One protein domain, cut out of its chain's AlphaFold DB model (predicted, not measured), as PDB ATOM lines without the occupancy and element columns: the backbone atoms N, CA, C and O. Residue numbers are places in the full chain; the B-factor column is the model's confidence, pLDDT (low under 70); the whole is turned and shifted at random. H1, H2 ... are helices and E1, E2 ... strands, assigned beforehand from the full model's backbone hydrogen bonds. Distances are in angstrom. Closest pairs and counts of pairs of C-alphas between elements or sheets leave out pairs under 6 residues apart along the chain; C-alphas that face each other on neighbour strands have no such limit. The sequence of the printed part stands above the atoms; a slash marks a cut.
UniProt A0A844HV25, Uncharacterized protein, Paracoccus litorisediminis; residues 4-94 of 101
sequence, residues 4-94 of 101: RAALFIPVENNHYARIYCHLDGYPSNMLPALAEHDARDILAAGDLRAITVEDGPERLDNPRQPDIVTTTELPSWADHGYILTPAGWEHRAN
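AT A GLANCE: This is residues 4 to 94 of the 101 residues of an uncharacterized protein of Paracoccus litorisediminis (UniProt A0A844HV25). A strongly twisted five-strand sheet has two short helices, H1 and H2, over one face; a small hairpin, E3 and E4, packs on both helices and, through E3, on E2. The sheet is mixed, in the order E5, E2, E1, E6, E7. The printed part has 91 residues, with two named helices and seven named strands in the order E1, E2, H1, H2, E3, E4, E5, E6, E7, class mixed. It is compact, with a radius of gyration of the C-alphas of 11.7 A, and spans 33 by 26 by 26 A.

HOW THE PARTS SIT: Start at E1, residues 4 to 10: E6, residues 80 to 85, is its parallel neighbour, with N 8 and O 82 2.8 A apart. E2, residues 16 to 23, makes a hairpin with E1; look at N 17 and O 9, 2.8 A. Edge strand E5, residues 67 to 69, is antiparallel to E2, with N 18 and O 67 at 2.8 A. Edge strand E7, residues 88 to 93, makes a hairpin with E6, with N 81 and O 92 at 2.8 A. H1, residues 27 to 36, and H2, residues 39 to 45, make two layers with this sheet, helices on one face. H1 touches E7, closest C-alphas Leu 31 and Trp 89, 6.2 A. H2 has a height over the sheet of 9.6 A. E3, residues 48 to 52, and E4, residues 56 to 59, form a hairpin, with N 49 and O 58 at 2.7 A. E3 touches E2, closest C-alphas Cys 21 and Leu 48, 4.5 A, and H1, closest Ala 33 and Thr 52, 5.0 A. E4 touches H2, closest C-alphas Ala 45 and Arg 59, 6.1 A. Every O i to N i+4 pair is within hydrogen-bond range in H2, 4 of 6 in H1.

IN THESE COORDINATES: Find C-alpha 4 at (96.085, 68.383, 95.736); E1 runs 20.1 A from there, and E2 20.6 A. E7 ends at C-alpha 93, (106.249, 65.664, 94.433).

THE WHOLE: The C-alphas farthest apart, of Asn 13 and Glu 54, are 33.3 A apart. The printed part has no cut and no long link; pLDDT is under 70 at residues 24 to 26.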
ATOM      1  N   ARG A   4      95.888  66.974  95.360       88.44
ATOM      2  CA  ARG A   4      96.085  68.383  95.736       88.44
ATOM      3  C   ARG A   4      97.406  68.884  95.172       88.44
ATOM      4  O   ARG A   4      98.457  68.315  95.475       88.44
ATOM      5  N   ALA A   5      97.357  69.970  94.409       91.56
ATOM      6  CA  ALA A   5      98.537  70.588  93.833       91.56
ATOM      7  C   ALA A   5      98.682  72.071  94.188       91.56
ATOM      8  O   ALA A   5      97.708  72.772  94.473       91.56
ATOM      9  N   ALA A   6      99.927  72.540  94.138       93.69
ATOM     10  CA  ALA A   6     100.276  73.953  94.187       93.69
ATOM     11  C   ALA A   6     101.033  74.362  92.915       93.69
ATOM     12  O   ALA A   6     101.998  73.705  92.527       93.69
ATOM     13  N   LEU A   7     100.615  75.449  92.271       94.81
ATOM     14  CA  LEU A   7     101.347  76.061  91.159       94.81
ATOM     15  C   LEU A   7     102.188  77.214  91.700       94.81
ATOM     16  O   LEU A   7     101.690  77.992  92.511       94.81
ATOM     17  N   PHE A   8     103.432  77.332  91.250       96.81
ATOM     18  CA  PHE A   8     104.360  78.395  91.624       96.81
ATOM     19  C   PHE A   8     104.814  79.120  90.362       96.81
ATOM     20  O   PHE A   8     105.579  78.578  89.562       96.81
ATOM     21  N   ILE A   9     104.343  80.351  90.191       96.19
ATOM     22  CA  ILE A   9     104.656  81.184  89.031       96.19
ATOM     23  C   ILE A   9     105.580  82.310  89.499       96.19
ATOM     24  O   ILE A   9     105.220  83.015  90.443       96.19
ATOM     25  N   PRO A  10     106.775  82.478  88.906       95.56
ATOM     26  CA  PRO A  10     107.719  83.495  89.338       95.56
ATOM     27  C   PRO A  10     107.126  84.891  89.154       95.56
ATOM     28  O   PRO A  10     106.534  85.212  88.124       95.56
ATOM     29  N   VAL A  11     107.328  85.723  90.166       92.81
ATOM     30  CA  VAL A  11     107.066  87.161  90.143       92.81
ATOM     31  C   VAL A  11     108.363  87.899  90.499       92.81
ATOM     32  O   VAL A  11     109.446  87.310  90.540       92.81
ATOM     33  N   GLU A  12     108.297  89.210  90.710       90.31
ATOM     34  CA  GLU A  12     109.485  90.026  90.963       90.31
ATOM     35  C   GLU A  12     110.238  89.635  92.249       90.31
ATOM     36  O   GLU A  12     109.701  89.028  93.177       90.31
ATOM     37  N   ASN A  13     111.511  90.036  92.324       90.69
ATOM     38  CA  ASN A  13     112.339  89.939  93.530       90.69
ATOM     39  C   ASN A  13     112.459  88.522  94.111       90.69
ATOM     40  O   ASN A  13     112.455  88.363  95.330       90.69
ATOM     41  N   ASN A  14     112.570  87.498  93.257       89.94
ATOM     42  CA  ASN A  14     112.724  86.100  93.681       89.94
ATOM     43  C   ASN A  14     111.537  85.578  94.519       89.94
ATOM     44  O   ASN A  14     111.708  84.731  95.395       89.94
ATOM     45  N   HIS A  15     110.338  86.104  94.264       95.25
ATOM     46  CA  HIS A  15     109.093  85.596  94.828       95.25
ATOM     47  C   HIS A  15     108.326  84.776  93.789       95.25
ATOM     48  O   HIS A  15     108.566  84.859  92.585       95.25
ATOM     49  N   TYR A  16     107.358  84.012  94.275       96.75
ATOM     50  CA  TYR A  16     106.441  83.229  93.470       96.75
ATOM     51  C   TYR A  16     105.015  83.539  93.899       96.75
ATOM     52  O   TYR A  16     104.715  83.603  95.090       96.75
ATOM     53  N   ALA A  17     104.130  83.695  92.928       96.81
ATOM     54  CA  ALA A  17     102.705  83.603  93.158       96.81
ATOM     55  C   ALA A  17     102.324  82.122  93.255       96.81
ATOM     56  O   ALA A  17     102.620  81.327  92.358       96.81
ATOM     57  N   ARG A  18     101.695  81.755  94.371       96.19
ATOM     58  CA  ARG A  18     101.259  80.398  94.677       96.19
ATOM     59  C   ARG A  18      99.753  80.278  94.506       96.19
ATOM     60  O   ARG A  18      99.001  81.035  95.115       96.19
ATOM     61  N   ILE A  19      99.332  79.272  93.751       94.75
ATOM     62  CA  ILE A  19      97.927  78.992  93.444       94.75
ATOM     63  C   ILE A  19      97.590  77.560  93.847       94.75
ATOM     64  O   ILE A  19      98.379  76.647  93.590       94.75
ATOM     65  N   TYR A  20      96.425  77.342  94.458       93.50
ATOM     66  CA  TYR A  20      95.914  75.991  94.666       93.50
ATOM     67  C   TYR A  20      95.298  75.442  93.378       93.50
ATOM     68  O   TYR A  20      94.533  76.128  92.707       93.50
ATOM     69  N   CYS A  21      95.579  74.180  93.064       90.75
ATOM     70  CA  CYS A  21      94.912  73.467  91.987       90.75
ATOM     71  C   CYS A  21      94.447  72.093  92.480       90.75
ATOM     72  O   CYS A  21      95.235  71.298  92.999       90.75
ATOM     73  N   HIS A  22      93.152  71.825  92.339       86.31
ATOM     74  CA  HIS A  22      92.590  70.489  92.493       86.31
ATOM     75  C   HIS A  22      92.741  69.736  91.162       86.31
ATOM     76  O   HIS A  22      92.573  70.322  90.100       86.31
ATOM     77  N   LEU A  23      93.112  68.456  91.196       73.88
ATOM     78  CA  LEU A  23      93.343  67.670  89.979       73.88
ATOM     79  C   LEU A  23      92.737  66.286  90.100       73.88
ATOM     80  O   LEU A  23      93.035  65.578  91.053       73.88
ATOM     81  N   ASP A  24      91.997  65.838  89.096       66.56
ATOM     82  CA  ASP A  24      91.547  64.444  89.007       66.56
ATOM     83  C   ASP A  24      92.482  63.638  88.078       66.56
ATOM     84  O   ASP A  24      92.070  63.093  87.056       66.56
ATOM     85  N   GLY A  25      93.788  63.583  88.385       65.19
ATOM     86  CA  GLY A  25      94.725  62.857  87.516       65.19
ATOM     87  C   GLY A  25      96.198  62.799  87.929       65.19
ATOM     88  O   GLY A  25      96.607  63.292  88.981       65.19
ATOM     89  N   TYR A  26      96.986  62.156  87.057       68.62
ATOM     90  CA  TYR A  26      98.440  61.992  87.166       68.62
ATOM     91  C   TYR A  26      99.205  63.235  86.659       68.62
ATOM     92  O   TYR A  26      98.763  63.870  85.698       68.62
ATOM     93  N   PRO A  27     100.407  63.530  87.199       70.06
ATOM     94  CA  PRO A  27     101.240  64.661  86.767       70.06
ATOM     95  C   PRO A  27     101.584  64.713  85.275       70.06
ATOM     96  O   PRO A  27     101.781  65.795  84.725       70.06
ATOM     97  N   SER A  28     101.618  63.556  84.604       75.31
ATOM     98  CA  SER A  28     101.865  63.446  83.160       75.31
ATOM     99  C   SER A  28     100.841  64.194  82.307       75.31
ATOM    100  O   SER A  28     101.174  64.620  81.208       75.31
ATOM    101  N   ASN A  29      99.617  64.375  82.807       79.31
ATOM    102  CA  ASN A  29      98.562  65.090  82.087       79.31
ATOM    103  C   ASN A  29      98.625  66.600  82.337       79.31
ATOM    104  O   ASN A  29      98.119  67.386  81.543       79.31
ATOM    105  N   MET A  30      99.254  67.007  83.439       85.81
ATOM    106  CA  MET A  30      99.228  68.391  83.881       85.81
ATOM    107  C   MET A  30     100.309  69.247  83.234       85.81
ATOM    108  O   MET A  30     100.046  70.401  82.916       85.81
ATOM    109  N   LEU A  31     101.510  68.702  83.020       89.94
ATOM    110  CA  LEU A  31     102.586  69.455  82.373       89.94
ATOM    111  C   LEU A  31     102.199  69.939  80.963       89.94
ATOM    112  O   LEU A  31     102.397  71.124  80.703       89.94
ATOM    113  N   PRO A  32     101.596  69.105  80.089       89.25
ATOM    114  CA  PRO A  32     101.088  69.579  78.805       89.25
ATOM    115  C   PRO A  32     100.001  70.644  78.966       89.25
ATOM    116  O   PRO A  32     100.095  71.690  78.346       89.25
ATOM    117  N   ALA A  33      99.016  70.432  79.849       89.38
ATOM    118  CA  ALA A  33      97.949  71.411  80.073       89.38
ATOM    119  C   ALA A  33      98.508  72.773  80.512       89.38
ATOM    120  O   ALA A  33      98.177  73.792  79.928       89.38
ATOM    121  N   LEU A  34      99.409  72.797  81.493       91.69
ATOM    122  CA  LEU A  34     100.041  74.030  81.961       91.69
ATOM    123  C   LEU A  34     100.902  74.712  80.885       91.69
ATOM    124  O   LEU A  34     101.034  75.933  80.910       91.69
ATOM    125  N   ALA A  35     101.513  73.948  79.977       91.81
ATOM    126  CA  ALA A  35     102.355  74.484  78.909       91.81
ATOM    127  C   ALA A  35     101.556  75.160  77.782       91.81
ATOM    128  O   ALA A  35     102.086  76.058  77.133       91.81
ATOM    129  N   GLU A  36     100.304  74.753  77.567       92.38
ATOM    130  CA  GLU A  36      99.429  75.314  76.527       92.38
ATOM    131  C   GLU A  36      98.755  76.635  76.946       92.38
ATOM    132  O   GLU A  36      98.251  77.363  76.093       92.38
ATOM    133  N   HIS A  37      98.767  76.976  78.240       91.06
ATOM    134  CA  HIS A  37      98.104  78.175  78.773       91.06
ATOM    135  C   HIS A  37      99.100  79.234  79.252       91.06
ATOM    136  O   HIS A  37     100.127  78.924  79.862       91.06
ATOM    137  N   ASP A  38      98.778  80.511  79.024       92.12
ATOM    138  CA  ASP A  38      99.608  81.625  79.491       92.12
ATOM    139  C   ASP A  38      99.598  81.698  81.028       92.12
ATOM    140  O   ASP A  38      98.555  81.653  81.688       92.12
ATOM    141  N   ALA A  39     100.782  81.848  81.621       92.69
ATOM    142  CA  ALA A  39     100.938  81.925  83.068       92.69
ATOM    143  C   ALA A  39     100.167  83.101  83.696       92.69
ATOM    144  O   ALA A  39      99.747  83.011  84.848       92.69
ATOM    145  N   ARG A  40      99.952  84.199  82.962       91.62
ATOM    146  CA  ARG A  40      99.148  85.346  83.407       91.62
ATOM    147  C   ARG A  40      97.668  85.005  83.483       91.62
ATOM    148  O   ARG A  40      97.012  85.459  84.415       91.62
ATOM    149  N   ASP A  41      97.165  84.190  82.562       90.81
ATOM    150  CA  ASP A  41      95.770  83.747  82.578       90.81
ATOM    151  C   ASP A  41      95.531  82.769  83.729       90.81
ATOM    152  O   ASP A  41      94.552  82.903  84.466       90.81
ATOM    153  N   ILE A  42      96.487  81.864  83.968       91.75
ATOM    154  CA  ILE A  42      96.498  80.989  85.148       91.75
ATOM    155  C   ILE A  42      96.540  81.830  86.437       91.75
ATOM    156  O   ILE A  42      95.777  81.574  87.365       91.75
ATOM    157  N   LEU A  43      97.377  82.873  86.501       92.94
ATOM    158  CA  LEU A  43      97.434  83.782  87.654       92.94
ATOM    159  C   LEU A  43      96.122  84.527  87.886       92.94
ATOM    160  O   LEU A  43      95.642  84.594  89.016       92.94
ATOM    161  N   ALA A  44      95.533  85.071  86.823       90.75
ATOM    162  CA  ALA A  44      94.262  85.782  86.883       90.75
ATOM    163  C   ALA A  44      93.091  84.856  87.249       90.75
ATOM    164  O   ALA A  44      92.038  85.338  87.687       90.75
ATOM    165  N   ALA A  45      93.254  83.543  87.061       90.06
ATOM    166  CA  ALA A  45      92.284  82.532  87.444       90.06
ATOM    167  C   ALA A  45      92.168  82.341  88.964       90.06
ATOM    168  O   ALA A  45      91.057  82.122  89.455       90.06
ATOM    169  N   GLY A  46      93.268  82.528  89.701       93.12
ATOM    170  CA  GLY A  46      93.339  82.207  91.125       93.12
ATOM    171  C   GLY A  46      93.233  80.700  91.342       93.12
ATOM    172  O   GLY A  46      93.670  79.925  90.496       93.12
ATOM    173  N   ASP A  47      92.655  80.270  92.463       94.00
ATOM    174  CA  ASP A  47      92.523  78.837  92.748       94.00
ATOM    175  C   ASP A  47      91.697  78.076  91.692       94.00
ATOM    176  O   ASP A  47      90.571  78.448  91.343       94.00
ATOM    177  N   LEU A  48      92.246  76.946  91.247       91.44
ATOM    178  CA  LEU A  48      91.713  76.128  90.166       91.44
ATOM    179  C   LEU A  48      91.070  74.836  90.677       91.44
ATOM    180  O   LEU A  48      91.607  74.146  91.549       91.44
ATOM    181  N   ARG A  49      89.937  74.480  90.077       89.38
ATOM    182  CA  ARG A  49      89.283  73.176  90.204       89.38
ATOM    183  C   ARG A  49      89.914  72.122  89.301       89.38
ATOM    184  O   ARG A  49      89.959  70.962  89.695       89.38
ATOM    185  N   ALA A  50      90.347  72.529  88.114       87.44
ATOM    186  CA  ALA A  50      91.018  71.697  87.131       87.44
ATOM    187  C   ALA A  50      91.743  72.584  86.112       87.44
ATOM    188  O   ALA A  50      91.488  73.785  86.006       87.44
ATOM    189  N   ILE A  51      92.648  71.985  85.349       87.44
ATOM    190  CA  ILE A  51      93.170  72.573  84.119       87.44
ATOM    191  C   ILE A  51      93.385  71.452  83.109       87.44
ATOM    192  O   ILE A  51      94.006  70.434  83.426       87.44
ATOM    193  N   THR A  52      92.848  71.621  81.906       86.69
ATOM    194  CA  THR A  52      93.012  70.670  80.803       86.69
ATOM    195  C   THR A  52      93.563  71.388  79.579       86.69
ATOM    196  O   THR A  52      93.528  72.616  79.484       86.69
ATOM    197  N   VAL A  53      94.112  70.614  78.641       85.06
ATOM    198  CA  VAL A  53      94.558  71.149  77.346       85.06
ATOM    199  C   VAL A  53      93.370  71.728  76.569       85.06
ATOM    200  O   VAL A  53      93.501  72.786  75.970       85.06
ATOM    201  N   GLU A  54      92.215  71.058  76.602       84.00
ATOM    202  CA  GLU A  54      91.054  71.406  75.772       84.00
ATOM    203  C   GLU A  54      90.217  72.555  76.350       84.00
ATOM    204  O   GLU A  54      89.849  73.470  75.615       84.00
ATOM    205  N   ASP A  55      89.935  72.532  77.657       81.31
ATOM    206  CA  ASP A  55      88.971  73.448  78.288       81.31
ATOM    207  C   ASP A  55      89.635  74.622  79.017       81.31
ATOM    208  O   ASP A  55      88.981  75.617  79.335       81.31
ATOM    209  N   GLY A  56      90.939  74.530  79.288       83.69
ATOM    210  CA  GLY A  56      91.667  75.567  80.009       83.69
ATOM    211  C   GLY A  56      91.496  75.536  81.529       83.69
ATOM    212  O   GLY A  56      91.116  74.510  82.099       83.69
ATOM    213  N   PRO A  57      91.880  76.627  82.222       88.12
ATOM    214  CA  PRO A  57      91.795  76.714  83.675       88.12
ATOM    215  C   PRO A  57      90.338  76.837  84.144       88.12
ATOM    216  O   PRO A  57      89.687  77.867  83.966       88.12
ATOM    217  N   GLU A  58      89.847  75.805  84.823       89.25
ATOM    218  CA  GLU A  58      88.560  75.814  85.511       89.25
ATOM    219  C   GLU A  58      88.755  76.371  86.927       89.25
ATOM    220  O   GLU A  58      89.493  75.803  87.735       89.25
ATOM    221  N   ARG A  59      88.106  77.493  87.250       90.12
ATOM    222  CA  ARG A  59      88.209  78.142  88.568       90.12
ATOM    223  C   ARG A  59      87.374  77.408  89.616       90.12
ATOM    224  O   ARG A  59      86.352  76.805  89.303       90.12
ATOM    225  N   LEU A  60      87.763  77.517  90.886       86.81
ATOM    226  CA  LEU A  60      86.844  77.208  91.984       86.81
ATOM    227  C   LEU A  60      85.698  78.231  92.049       86.81
ATOM    228  O   LEU A  60      85.872  79.378  91.651       86.81
ATOM    229  N   ASP A  61      84.562  77.840  92.638       86.81
ATOM    230  CA  ASP A  61      83.394  78.722  92.833       86.81
ATOM    231  C   ASP A  61      83.725  79.983  93.655       86.81
ATOM    232  O   ASP A  61      83.104  81.032  93.494       86.81
ATOM    233  N   ASN A  62      84.718  79.886  94.544       87.19
ATOM    234  CA  ASN A  62      85.252  81.004  95.315       87.19
ATOM    235  C   ASN A  62      86.789  80.937  95.308       87.19
ATOM    236  O   ASN A  62      87.386  80.413  96.259       87.19
ATOM    237  N   PRO A  63      87.438  81.376  94.215       87.81
ATOM    238  CA  PRO A  63      88.871  81.217  94.055       87.81
ATOM    239  C   PRO A  63      89.599  82.222  94.946       87.81
ATOM    240  O   PRO A  63      89.316  83.423  94.918       87.81
ATOM    241  N   ARG A  64      90.558  81.746  95.745       89.25
ATOM    242  CA  ARG A  64      91.446  82.654  96.474       89.25
ATOM    243  C   ARG A  64      92.411  83.316  95.493       89.25
ATOM    244  O   ARG A  64      92.781  82.733  94.474       89.25
ATOM    245  N   GLN A  65      92.793  84.550  95.814       88.62
ATOM    246  CA  GLN A  65      93.865  85.242  95.102       88.62
ATOM    247  C   GLN A  65      95.201  84.524  95.347       88.62
ATOM    248  O   GLN A  65      95.371  83.951  96.428       88.62
ATOM    249  N   PRO A  66      96.142  84.558  94.386       91.38
ATOM    250  CA  PRO A  66      97.450  83.945  94.570       91.38
ATOM    251  C   PRO A  66      98.192  84.539  95.774       91.38
ATOM    252  O   PRO A  66      98.293  85.760  95.913       91.38
ATOM    253  N   ASP A  67      98.759  83.677  96.614       92.75
ATOM    254  CA  ASP A  67      99.618  84.110  97.719       92.75
ATOM    255  C   ASP A  67     101.031  84.386  97.199       92.75
ATOM    256  O   ASP A  67     101.585  83.576  96.456       92.75
ATOM    257  N   ILE A  68     101.665  85.476  97.635       95.06
ATOM    258  CA  ILE A  68     103.075  85.734  97.315       95.06
ATOM    259  C   ILE A  68     103.968  85.044  98.348       95.06
ATOM    260  O   ILE A  68     103.873  85.309  99.546       95.06
ATOM    261  N   VAL A  69     104.849  84.160  97.882       94.50
ATOM    262  CA  VAL A  69     105.769  83.374  98.715       94.50
ATOM    263  C   VAL A  69     107.213  83.516  98.233       94.50
ATOM    264  O   VAL A  69     107.467  83.758  97.058       94.50
ATOM    265  N   THR A  70     108.181  83.353  99.133       94.50
ATOM    266  CA  THR A  70     109.624  83.433  98.819       94.50
ATOM    267  C   THR A  70     110.249  82.088  98.444       94.50
ATOM    268  O   THR A  70     111.406  82.037  98.037       94.50
ATOM    269  N   THR A  71     109.516  80.986  98.615       88.62
ATOM    270  CA  THR A  71     110.022  79.619  98.443       88.62
ATOM    271  C   THR A  71     109.133  78.827  97.495       88.62
ATOM    272  O   THR A  71     107.912  78.991  97.484       88.62
ATOM    273  N   THR A  72     109.748  77.932  96.723       87.19
ATOM    274  CA  THR A  72     109.051  76.947  95.881       87.19
ATOM    275  C   THR A  72     108.820  75.623  96.616       87.19
ATOM    276  O   THR A  72     108.621  74.583  95.983       87.19
ATOM    277  N   GLU A  73     108.983  75.601  97.939       89.12
ATOM    278  CA  GLU A  73     108.700  74.422  98.751       89.12
ATOM    279  C   GLU A  73     107.208  74.099  98.720       89.12
ATOM    280  O   GLU A  73     106.344  74.971  98.853       89.12
ATOM    281  N   LEU A  74     106.908  72.812  98.540       88.38
ATOM    282  CA  LEU A  74     105.535  72.335  98.531       88.38
ATOM    283  C   LEU A  74     104.935  72.493  99.930       88.38
ATOM    284  O   LEU A  74     105.563  72.078 100.908       88.38
ATOM    285  N   PRO A  75     103.720  73.050 100.058       86.56
ATOM    286  CA  PRO A  75     103.047  73.068 101.344       86.56
ATOM    287  C   PRO A  75     102.728  71.635 101.795       86.56
ATOM    288  O   PRO A  75     102.484  70.753 100.973       86.56
ATOM    289  N   SER A  76     102.666  71.406 103.110       86.88
ATOM    290  CA  SER A  76     102.436  70.072 103.694       86.88
ATOM    291  C   SER A  76     101.115  69.418 103.278       86.88
ATOM    292  O   SER A  76     100.998  68.198 103.325       86.88
ATOM    293  N   TRP A  77     100.126  70.213 102.861       86.88
ATOM    294  CA  TRP A  77      98.831  69.737 102.376       86.88
ATOM    295  C   TRP A  77      98.811  69.400 100.876       86.88
ATOM    296  O   TRP A  77      97.817  68.842 100.412       86.88
ATOM    297  N   ALA A  78      99.850  69.763 100.115       87.75
ATOM    298  CA  ALA A  78      99.948  69.461  98.690       87.75
ATOM    299  C   ALA A  78     100.812  68.220  98.459       87.75
ATOM    300  O   ALA A  78     101.937  68.114  98.958       87.75
ATOM    301  N   ASP A  79     100.288  67.311  97.645       87.38
ATOM    302  CA  ASP A  79     100.978  66.091  97.231       87.38
ATOM    303  C   ASP A  79     101.945  66.389  96.075       87.38
ATOM    304  O   ASP A  79     103.011  65.781  95.943       87.38
ATOM    305  N   HIS A  80     101.602  67.390  95.260       89.50
ATOM    306  CA  HIS A  80     102.388  67.823  94.114       89.50
ATOM    307  C   HIS A  80     102.491  69.342  94.038       89.50
ATOM    308  O   HIS A  80     101.636  70.082  94.519       89.50
ATOM    309  N   GLY A  81     103.509  69.825  93.348       92.44
ATOM    310  CA  GLY A  81     103.497  71.177  92.837       92.44
ATOM    311  C   GLY A  81     104.240  71.310  91.534       92.44
ATOM    312  O   GLY A  81     105.017  70.442  91.140       92.44
ATOM    313  N   TYR A  82     103.937  72.400  90.855       93.88
ATOM    314  CA  TYR A  82     104.406  72.686  89.515       93.88
ATOM    315  C   TYR A  82     105.008  74.073  89.536       93.88
ATOM    316  O   TYR A  82     104.368  75.018  89.993       93.88
ATOM    317  N   ILE A  83     106.252  74.185  89.103       95.38
ATOM    318  CA  ILE A  83     107.002  75.433  89.156       95.38
ATOM    319  C   ILE A  83     107.274  75.857  87.728       95.38
ATOM    320  O   ILE A  83     107.800  75.069  86.945       95.38
ATOM    321  N   LEU A  84     106.919  77.092  87.396       96.25
ATOM    322  CA  LEU A  84     107.261  77.665  86.105       96.25
ATOM    323  C   LEU A  84     108.714  78.151  86.134       96.25
ATOM    324  O   LEU A  84     109.083  79.004  86.944       96.25
ATOM    325  N   THR A  85     109.535  77.611  85.238       94.12
ATOM    326  CA  THR A  85     110.928  78.015  85.019       94.12
ATOM    327  C   THR A  85     111.098  78.563  83.598       94.12
ATOM    328  O   THR A  85     110.202  78.410  82.765       94.12
ATOM    329  N   PRO A  86     112.245  79.187  83.262       93.00
ATOM    330  CA  PRO A  86     112.520  79.599  81.883       93.00
ATOM    331  C   PRO A  86     112.506  78.444  80.867       93.00
ATOM    332  O   PRO A  86     112.359  78.696  79.675       93.00
ATOM    333  N   ALA A  87     112.669  77.193  81.317       93.44
ATOM    334  CA  ALA A  87     112.610  76.001  80.472       93.44
ATOM    335  C   ALA A  87     111.188  75.413  80.346       93.44
ATOM    336  O   ALA A  87     110.996  74.445  79.613       93.44
ATOM    337  N   GLY A  88     110.204  75.985  81.047       93.88
ATOM    338  CA  GLY A  88     108.827  75.504  81.104       93.88
ATOM    339  C   GLY A  88     108.422  75.049  82.505       93.88
ATOM    340  O   GLY A  88     109.050  75.392  83.506       93.88
ATOM    341  N   TRP A  89     107.326  74.299  82.585       94.44
ATOM    342  CA  TRP A  89     106.811  73.791  83.852       94.44
ATOM    343  C   TRP A  89     107.585  72.563  84.334       94.44
ATOM    344  O   TRP A  89     107.822  71.620  83.581       94.44
ATOM    345  N   GLU A  90     107.917  72.546  85.621       93.62
ATOM    346  CA  GLU A  90     108.586  71.432  86.290       93.62
ATOM    347  C   GLU A  90     107.718  70.866  87.407       93.62
ATOM    348  O   GLU A  90     107.205  71.601  88.251       93.62
ATOM    349  N   HIS A  91     107.590  69.541  87.453       92.56
ATOM    350  CA  HIS A  91     106.852  68.844  88.499       92.56
ATOM    351  C   HIS A  91     107.730  68.532  89.714       92.56
ATOM    352  O   HIS A  91     108.841  68.015  89.591       92.56
ATOM    353  N   ARG A  92     107.201  68.782  90.913       89.69
ATOM    354  CA  ARG A  92     107.764  68.361  92.198       89.69
ATOM    355  C   ARG A  92     106.717  67.585  92.983       89.69
ATOM    356  O   ARG A  92     105.576  68.012  93.104       89.69
ATOM    357  N   ALA A  93     107.105  66.450  93.550       87.38
ATOM    358  CA  ALA A  93     106.249  65.664  94.433       87.38
ATOM    359  C   ALA A  93     106.708  65.810  95.885       87.38
ATOM    360  O   ALA A  93     107.912  65.836  96.166       87.38
ATOM    361  N   ASN A  94     105.755  65.878  96.810       82.50
ATOM    362  CA  ASN A  94     106.046  65.932  98.231       82.50
ATOM    363  C   ASN A  94     106.440  64.528  98.714       82.50
ATOM    364  O   ASN A  94     105.593  63.677  98.971       82.50
TER     365      ASN A  94